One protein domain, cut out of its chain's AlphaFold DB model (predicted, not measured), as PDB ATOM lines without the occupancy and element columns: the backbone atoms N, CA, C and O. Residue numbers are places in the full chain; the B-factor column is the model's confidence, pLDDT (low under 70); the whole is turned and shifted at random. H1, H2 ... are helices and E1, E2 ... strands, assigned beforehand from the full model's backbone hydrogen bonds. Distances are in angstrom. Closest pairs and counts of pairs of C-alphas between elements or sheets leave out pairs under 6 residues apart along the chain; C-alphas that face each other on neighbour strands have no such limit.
ATOM      1  N   GLY A  78     283.820 264.476 224.175       83.31
ATOM      2  CA  GLY A  78     284.771 264.527 225.290       83.31
ATOM      3  C   GLY A  78     284.169 264.218 226.664       83.31
ATOM      4  O   GLY A  78     284.878 264.283 227.671       83.31
ATOM      5  N   GLU A  79     282.890 263.861 226.730       84.88
ATOM      6  CA  GLU A  79     282.207 263.521 227.977       84.88
ATOM      7  C   GLU A  79     282.594 262.115 228.416       84.88
ATOM      8  O   GLU A  79     282.808 261.229 227.589       84.88
ATOM      9  N   ARG A  80     282.680 261.889 229.727       88.88
ATOM     10  CA  ARG A  80     283.090 260.598 230.280       88.88
ATOM     11  C   ARG A  80     281.927 259.899 230.952       88.88
ATOM     12  O   ARG A  80     281.238 260.502 231.767       88.88
ATOM     13  N   PHE A  81     281.792 258.609 230.678       90.56
ATOM     14  CA  PHE A  81     280.739 257.764 231.225       90.56
ATOM     15  C   PHE A  81     281.307 256.461 231.775       90.56
ATOM     16  O   PHE A  81     282.305 255.933 231.283       90.56
ATOM     17  N   SER A  82     280.649 255.939 232.802       92.19
ATOM     18  CA  SER A  82     280.836 254.590 233.323       92.19
ATOM     19  C   SER A  82     279.860 253.675 232.597       92.19
ATOM     20  O   SER A  82     278.660 253.727 232.859       92.19
ATOM     21  N   VAL A  83     280.371 252.857 231.681       92.94
ATOM     22  CA  VAL A  83     279.559 251.988 230.827       92.94
ATOM     23  C   VAL A  83     279.685 250.542 231.321       92.94
ATOM     24  O   VAL A  83     280.804 250.019 231.364       92.94
ATOM     25  N   PRO A  84     278.582 249.893 231.736       93.75
ATOM     26  CA  PRO A  84     278.581 248.483 232.094       93.75
ATOM     27  C   PRO A  84     278.627 247.631 230.820       93.75
ATOM     28  O   PRO A  84     277.750 247.730 229.964       93.75
ATOM     29  N   ILE A  85     279.666 246.811 230.675       93.06
ATOM     30  CA  ILE A  85     279.937 246.005 229.483       93.06
ATOM     31  C   ILE A  85     280.212 244.558 229.885       93.06
ATOM     32  O   ILE A  85     280.900 244.289 230.871       93.06
ATOM     33  N   LYS A  86     279.725 243.622 229.072       92.25
ATOM     34  CA  LYS A  86     280.111 242.212 229.102       92.25
ATOM     35  C   LYS A  86     280.271 241.708 227.672       92.25
ATOM     36  O   LYS A  86     279.315 241.741 226.908       92.25
ATOM     37  N   ASN A  87     281.461 241.222 227.318       89.19
ATOM     38  CA  ASN A  87     281.762 240.691 225.979       89.19
ATOM     39  C   ASN A  87     281.326 241.633 224.849       89.19
ATOM     40  O   ASN A  87     280.598 241.244 223.942       89.19
ATOM     41  N   GLU A  88     281.761 242.887 224.952       89.38
ATOM     42  CA  GLU A  88     281.515 243.969 223.990       89.38
ATOM     43  C   GLU A  88     280.055 244.409 223.865       89.38
ATOM     44  O   GLU A  88     279.746 245.296 223.075       89.38
ATOM     45  N   GLN A  89     279.164 243.843 224.676       90.50
ATOM     46  CA  GLN A  89     277.774 244.252 224.756       90.50
ATOM     47  C   GLN A  89     277.576 245.149 225.971       90.50
ATOM     48  O   GLN A  89     277.989 244.804 227.082       90.50
ATOM     49  N   ILE A  90     276.941 246.301 225.756       90.50
ATOM     50  CA  ILE A  90     276.465 247.148 226.847       90.50
ATOM     51  C   ILE A  90     275.375 246.368 227.581       90.50
ATOM     52  O   ILE A  90     274.419 245.887 226.971       90.50
ATOM     53  N   GLU A  91     275.542 246.199 228.888       92.00
ATOM     54  CA  GLU A  91     274.542 245.523 229.704       92.00
ATOM     55  C   GLU A  91     273.333 246.431 229.938       92.00
ATOM     56  O   GLU A  91     273.455 247.654 229.969       92.00
ATOM     57  N   ASN A  92     272.169 245.830 230.196       88.75
ATOM     58  CA  ASN A  92     270.978 246.556 230.637       88.75
ATOM     59  C   ASN A  92     271.117 246.998 232.109       88.75
ATOM     60  O   ASN A  92     270.457 246.476 233.008       88.75
ATOM     61  N   LYS A  93     272.068 247.896 232.359       89.25
ATOM     62  CA  LYS A  93     272.366 248.535 233.640       89.25
ATOM     63  C   LYS A  93     272.589 250.029 233.382       89.25
ATOM     64  O   LYS A  93     273.065 250.369 232.299       89.25
ATOM     65  N   PRO A  94     272.306 250.911 234.357       89.06
ATOM     66  CA  PRO A  94     272.458 252.348 234.158       89.06
ATOM     67  C   PRO A  94     273.882 252.727 233.738       89.06
ATOM     68  O   PRO A  94     274.856 252.329 234.387       89.06
ATOM     69  N   ILE A  95     273.989 253.512 232.667       91.25
ATOM     70  CA  ILE A  95     275.221 254.205 232.291       91.25
ATOM     71  C   ILE A  95     275.276 255.486 233.111       91.25
ATOM     72  O   ILE A  95     274.300 256.223 233.167       91.25
ATOM     73  N   LEU A  96     276.415 255.742 233.756       90.31
ATOM     74  CA  LEU A  96     276.543 256.867 234.683       90.31
ATOM     75  C   LEU A  96     277.551 257.897 234.190       90.31
ATOM     76  O   LEU A  96     278.698 257.538 233.906       90.31
ATOM     77  N   SER A  97     277.168 259.171 234.162       89.00
ATOM     78  CA  SER A  97     278.087 260.276 233.894       89.00
ATOM     79  C   SER A  97     279.215 260.321 234.930       89.00
ATOM     80  O   SER A  97     279.023 260.104 236.128       89.00
ATOM     81  N   GLN A  98     280.437 260.567 234.456       86.81
ATOM     82  CA  GLN A  98     281.621 260.814 235.288       86.81
ATOM     83  C   GLN A  98     281.981 262.300 235.341       86.81
ATOM     84  O   GLN A  98     283.040 262.662 235.866       86.81
ATOM     85  N   SER A  99     281.144 263.160 234.761       73.62
ATOM     86  CA  SER A  99     281.365 264.598 234.782       73.62
ATOM     87  C   SER A  99     281.318 265.108 236.226       73.62
ATOM     88  O   SER A  99     280.490 264.662 237.015       73.62
ATOM     89  N   PRO A 100     282.234 266.001 236.633       70.94
ATOM     90  CA  PRO A 100     282.157 266.602 237.952       70.94
ATOM     91  C   PRO A 100     280.963 267.559 238.009       70.94
ATOM     92  O   PRO A 100     280.828 268.422 237.142       70.94
ATOM     93  N   PHE A 101     280.159 267.446 239.066       76.25
ATOM     94  CA  PHE A 101     279.061 268.365 239.357       76.25
ATOM     95  C   PHE A 101     279.577 269.808 239.523       76.25
ATOM     96  O   PHE A 101     280.264 270.141 240.493       76.25
ATOM     97  N   LYS A 102     279.301 270.617 238.497       79.75
ATOM     98  CA  LYS A 102     279.596 272.044 238.291       79.75
ATOM     99  C   LYS A 102     278.581 273.030 238.861       79.75
ATOM    100  O   LYS A 102     277.663 273.358 238.116       79.75
ATOM    101  N   PHE A 103     278.748 273.579 240.067       80.44
ATOM    102  CA  PHE A 103     278.039 274.826 240.401       80.44
ATOM    103  C   PHE A 103     278.563 275.959 239.503       80.44
ATOM    104  O   PHE A 103     279.773 276.173 239.408       80.44
ATOM    105  N   ILE A 104     277.652 276.636 238.809       84.19
ATOM    106  CA  ILE A 104     277.923 277.841 238.017       84.19
ATOM    107  C   ILE A 104     277.992 279.049 238.956       84.19
ATOM    108  O   ILE A 104     278.857 279.907 238.805       84.19
ATOM    109  N   ASP A 105     277.109 279.073 239.951       83.81
ATOM    110  CA  ASP A 105     277.058 280.056 241.026       83.81
ATOM    111  C   ASP A 105     276.490 279.399 242.300       83.81
ATOM    112  O   ASP A 105     276.385 278.173 242.392       83.81
ATOM    113  N   GLU A 106     276.148 280.195 243.316       79.00
ATOM    114  CA  GLU A 106     275.632 279.686 244.594       79.00
ATOM    115  C   GLU A 106     274.335 278.867 244.462       79.00
ATOM    116  O   GLU A 106     274.078 278.001 245.308       79.00
ATOM    117  N   SER A 107     273.552 279.111 243.404       79.94
ATOM    118  CA  SER A 107     272.199 278.583 243.193       79.94
ATOM    119  C   SER A 107     272.049 277.710 241.942       79.94
ATOM    120  O   SER A 107     271.144 276.881 241.891       79.94
ATOM    121  N   ASN A 108     272.918 277.862 240.942       83.38
ATOM    122  CA  ASN A 108     272.796 277.195 239.649       83.38
ATOM    123  C   ASN A 108     273.914 276.182 239.419       83.38
ATOM    124  O   ASN A 108     275.066 276.391 239.798       83.38
ATOM    125  N   PHE A 109     273.590 275.103 238.715       86.31
ATOM    126  CA  PHE A 109     274.557 274.121 238.239       86.31
ATOM    127  C   PHE A 109     274.207 273.666 236.822       86.31
ATOM    128  O   PHE A 109     273.081 273.837 236.359       86.31
ATOM    129  N   SER A 110     275.185 273.082 236.137       83.81
ATOM    130  CA  SER A 110     274.970 272.384 234.871       83.81
ATOM    131  C   SER A 110     275.775 271.094 234.860       83.81
ATOM    132  O   SER A 110     276.950 271.074 235.238       83.81
ATOM    133  N   GLU A 111     275.123 270.011 234.454       85.75
ATOM    134  CA  GLU A 111     275.707 268.682 234.351       85.75
ATOM    135  C   GLU A 111     275.069 267.935 233.176       85.75
ATOM    136  O   GLU A 111     273.923 268.192 232.803       85.75
ATOM    137  N   HIS A 112     275.847 267.049 232.560       85.31
ATOM    138  CA  HIS A 112     275.405 266.204 231.457       85.31
ATOM    139  C   HIS A 112     275.192 264.783 231.973       85.31
ATOM    140  O   HIS A 112     276.058 264.238 232.669       85.31
ATOM    141  N   PHE A 113     274.065 264.192 231.594       88.12
ATOM    142  CA  PHE A 113     273.633 262.856 231.999       88.12
ATOM    143  C   PHE A 113     273.414 261.988 230.772       88.12
ATOM    144  O   PHE A 113     273.129 262.505 229.691       88.12
ATOM    145  N   TYR A 114     273.539 260.675 230.939       86.88
ATOM    146  CA  TYR A 114     273.237 259.748 229.854       86.88
ATOM    147  C   TYR A 114     271.730 259.667 229.580       86.88
ATOM    148  O   TYR A 114     271.299 259.755 228.433       86.88
ATOM    149  N   ASP A 115     270.937 259.520 230.641       86.44
ATOM    150  CA  ASP A 115     269.480 259.436 230.601       86.44
ATOM    151  C   ASP A 115     268.858 259.994 231.899       86.44
ATOM    152  O   ASP A 115     269.552 260.509 232.783       86.44
ATOM    153  N   SER A 116     267.530 259.902 232.024       86.00
ATOM    154  CA  SER A 116     266.807 260.334 233.225       86.00
ATOM    155  C   SER A 116     267.179 259.529 234.476       86.00
ATOM    156  O   SER A 116     267.201 260.085 235.572       86.00
ATOM    157  N   THR A 117     267.530 258.250 234.331       87.62
ATOM    158  CA  THR A 117     267.921 257.388 235.459       87.62
ATOM    159  C   THR A 117     269.280 257.812 236.024       87.62
ATOM    160  O   THR A 117     269.471 257.844 237.246       87.62
ATOM    161  N   ASP A 118     270.225 258.174 235.155       88.69
ATOM    162  CA  ASP A 118     271.516 258.761 235.525       88.69
ATOM    163  C   ASP A 118     271.327 260.109 236.235       88.69
ATOM    164  O   ASP A 118     271.877 260.320 237.320       88.69
ATOM    165  N   ALA A 119     270.469 260.982 235.691       88.38
ATOM    166  CA  ALA A 119     270.138 262.268 236.302       88.38
ATOM    167  C   ALA A 119     269.580 262.100 237.725       88.38
ATOM    168  O   ALA A 119     270.135 262.655 238.676       88.38
ATOM    169  N   GLU A 120     268.553 261.267 237.912       87.88
ATOM    170  CA  GLU A 120     267.971 260.977 239.229       87.88
ATOM    171  C   GLU A 120     269.011 260.423 240.216       87.88
ATOM    172  O   GLU A 120     269.080 260.838 241.380       87.88
ATOM    173  N   THR A 121     269.864 259.509 239.744       88.19
ATOM    174  CA  THR A 121     270.931 258.909 240.553       88.19
ATOM    175  C   THR A 121     271.971 259.945 240.977       88.19
ATOM    176  O   THR A 121     272.409 259.930 242.136       88.19
ATOM    177  N   SER A 122     272.379 260.843 240.073       87.31
ATOM    178  CA  SER A 122     273.289 261.946 240.394       87.31
ATOM    179  C   SER A 122     272.650 262.887 241.411       87.31
ATOM    180  O   SER A 122     273.239 263.135 242.466       87.31
ATOM    181  N   MET A 123     271.410 263.325 241.178       88.44
ATOM    182  CA  MET A 123     270.729 264.271 242.064       88.44
ATOM    183  C   MET A 123     270.581 263.727 243.478       88.44
ATOM    184  O   MET A 123     270.959 264.404 244.432       88.44
ATOM    185  N   LYS A 124     270.175 262.462 243.632       88.00
ATOM    186  CA  LYS A 124     270.108 261.813 244.949       88.00
ATOM    187  C   LYS A 124     271.456 261.828 245.677       88.00
ATOM    188  O   LYS A 124     271.508 262.064 246.885       88.00
ATOM    189  N   LYS A 125     272.567 261.590 244.965       88.06
ATOM    190  CA  LYS A 125     273.916 261.680 245.551       88.06
ATOM    191  C   LYS A 125     274.254 263.109 245.975       88.06
ATOM    192  O   LYS A 125     274.875 263.277 247.023       88.06
ATOM    193  N   GLN A 126     273.868 264.115 245.195       86.88
ATOM    194  CA  GLN A 126     274.171 265.512 245.508       86.88
ATOM    195  C   GLN A 126     273.335 266.052 246.666       86.88
ATOM    196  O   GLN A 126     273.905 266.721 247.526       86.88
ATOM    197  N   THR A 127     272.049 265.703 246.752       87.69
ATOM    198  CA  THR A 127     271.191 266.044 247.899       87.69
ATOM    199  C   THR A 127     271.767 265.466 249.189       87.69
ATOM    200  O   THR A 127     271.872 266.165 250.188       87.69
ATOM    201  N   ASN A 128     272.247 264.218 249.158       87.38
ATOM    202  CA  ASN A 128     272.885 263.603 250.325       87.38
ATOM    203  C   ASN A 128     274.209 264.279 250.720       87.38
ATOM    204  O   ASN A 128     274.556 264.307 251.898       87.38
ATOM    205  N   ARG A 129     274.979 264.782 249.748       86.75
ATOM    206  CA  ARG A 129     276.253 265.480 249.997       86.75
ATOM    207  C   ARG A 129     276.069 266.931 250.434       86.75
ATOM    208  O   ARG A 129     276.965 267.475 251.066       86.75
ATOM    209  N   ASN A 130     274.941 267.541 250.087       83.88
ATOM    210  CA  ASN A 130     274.617 268.933 250.374       83.88
ATOM    211  C   ASN A 130     273.209 269.006 250.987       83.88
ATOM    212  O   ASN A 130     272.308 269.550 250.352       83.88
ATOM    213  N   PRO A 131     272.996 268.448 252.193       83.62
ATOM    214  CA  PRO A 131     271.662 268.339 252.789       83.62
ATOM    215  C   PRO A 131     270.995 269.702 253.018       83.62
ATOM    216  O   PRO A 131     269.771 269.797 252.984       83.62
ATOM    217  N   ASP A 132     271.792 270.761 253.184       83.81
ATOM    218  CA  ASP A 132     271.308 272.132 253.383       83.81
ATOM    219  C   ASP A 132     270.866 272.814 252.076       83.81
ATOM    220  O   ASP A 132     270.270 273.890 252.097       83.81
ATOM    221  N   LYS A 133     271.162 272.207 250.919       77.75
ATOM    222  CA  LYS A 133     270.782 272.729 249.606       77.75
ATOM    223  C   LYS A 133     269.581 271.956 249.072       77.75
ATOM    224  O   LYS A 133     269.656 270.755 248.825       77.75
ATOM    225  N   ASN A 134     268.484 272.665 248.811       80.44
ATOM    226  CA  ASN A 134     267.357 272.098 248.078       80.44
ATOM    227  C   ASN A 134     267.696 272.046 246.579       80.44
ATOM    228  O   ASN A 134     267.546 273.037 245.865       80.44
ATOM    229  N   ILE A 135     268.226 270.910 246.125       80.62
ATOM    230  CA  ILE A 135     268.645 270.717 244.734       80.62
ATOM    231  C   ILE A 135     267.432 270.308 243.897       80.62
ATOM    232  O   ILE A 135     266.954 269.182 243.997       80.62
ATOM    233  N   ASN A 136     266.983 271.219 243.035       82.50
ATOM    234  CA  ASN A 136     266.010 270.956 241.978       82.50
ATOM    235  C   ASN A 136     266.685 271.078 240.610       82.50
ATOM    236  O   ASN A 136     267.654 271.822 240.457       82.50
ATOM    237  N   TYR A 137     266.162 270.369 239.612       83.62
ATOM    238  CA  TYR A 137     266.704 270.381 238.257       83.62
ATOM    239  C   TYR A 137     265.593 270.292 237.215       83.62
ATOM    240  O   TYR A 137     264.534 269.727 237.472       83.62
ATOM    241  N   ASN A 138     265.867 270.838 236.032       84.44
ATOM    242  CA  ASN A 138     265.037 270.696 234.842       84.44
ATOM    243  C   ASN A 138     265.937 270.287 233.675       84.44
ATOM    244  O   ASN A 138     267.017 270.855 233.499       84.44
ATOM    245  N   ILE A 139     265.489 269.330 232.865       82.69
ATOM    246  CA  ILE A 139     266.194 268.940 231.641       82.69
ATOM    247  C   ILE A 139     265.946 270.028 230.596       82.69
ATOM    248  O   ILE A 139     264.814 270.257 230.176       82.69
ATOM    249  N   THR A 140     267.004 270.735 230.200       81.94
ATOM    250  CA  THR A 140     266.918 271.863 229.253       81.94
ATOM    251  C   THR A 140     267.127 271.442 227.803       81.94
ATOM    252  O   THR A 140     266.732 272.165 226.889       81.94
ATOM    253  N   LYS A 141     267.763 270.287 227.580       83.12
ATOM    254  CA  LYS A 141     268.075 269.766 226.253       83.12
ATOM    255  C   LYS A 141     268.251 268.254 226.297       83.12
ATOM    256  O   LYS A 141     268.999 267.745 227.126       83.12
ATOM    257  N   GLU A 142     267.631 267.573 225.344       83.50
ATOM    258  CA  GLU A 142     267.899 266.171 225.031       83.50
ATOM    259  C   GLU A 142     268.730 266.094 223.747       83.50
ATOM    260  O   GLU A 142     268.585 266.913 222.832       83.50
ATOM    261  N   THR A 143     269.636 265.126 223.680       79.44
ATOM    262  CA  THR A 143     270.498 264.891 222.517       79.44
ATOM    263  C   THR A 143     270.410 263.438 222.078       79.44
ATOM    264  O   THR A 143     269.883 262.588 222.791       79.44
ATOM    265  N   SER A 144     270.938 263.133 220.893       80.50
ATOM    266  CA  SER A 144     271.080 261.749 220.443       80.50
ATOM    267  C   SER A 144     271.961 260.947 221.400       80.50
ATOM    268  O   SER A 144     272.923 261.484 221.952       80.50
ATOM    269  N   ILE A 145     271.673 259.651 221.521       78.31
ATOM    270  CA  ILE A 145     272.485 258.708 222.294       78.31
ATOM    271  C   ILE A 145     273.933 258.753 221.774       78.31
ATOM    272  O   ILE A 145     274.146 258.567 220.570       78.31
ATOM    273  N   PRO A 146     274.929 259.011 222.638       81.06
ATOM    274  CA  PRO A 146     276.312 259.086 222.207       81.06
ATOM    275  C   PRO A 146     276.830 257.710 221.786       81.06
ATOM    276  O   PRO A 146     276.449 256.674 222.336       81.06
ATOM    277  N   THR A 147     277.760 257.704 220.835       81.62
ATOM    278  CA  THR A 147     278.539 256.504 220.515       81.62
ATOM    279  C   THR A 147     279.755 256.440 221.436       81.62
ATOM    280  O   THR A 147     280.458 257.435 221.623       81.62
TER     281      THR A 147
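Overview. This is residues 78 to 147 of the 270 residues of a protein of Lactiplantibacillus plantarum (UniProt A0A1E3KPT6). Little regular structure is here: an elongated run of loops, with strand E1 towards one end, a narrow loop hairpin around residues 102 to 110 reaching to the other, and helix H1 apart from E1. After H1 a tail folds back, and its last residue, Thr 147, is 11.2 A from Gly 78 by C-alphas. The 70 printed residues hold E1, then H1, a mixed class with only 21 residues in named elements. The whole is only just loose, close to compact, with a radius of gyration of the C-alphas of 13.5 A and spans of 43 by 23 by 18 A.

Along the chain. Find C-alpha 80 at (283.090, 260.598, 230.280); E1, residues 80 to 86, runs 18.7 A from there. H1, residues 116 to 129, runs 19.9 A to C-alpha 129 at (276.253, 265.480, 249.997).

Arrangement. E1 pairs with no named strand; look at residues 81 to 82, antiparallel to 96 to 97, and 85 to 86, antiparallel to 89 to 90. In H1 every O i to N i+4 pair is within hydrogen-bond range.

Size, cuts and confidence. The printed part has no cut. The 29-residue link from E1 to H1 is long. Mean pLDDT of the printed part is 85.5, and no printed residue is under 70.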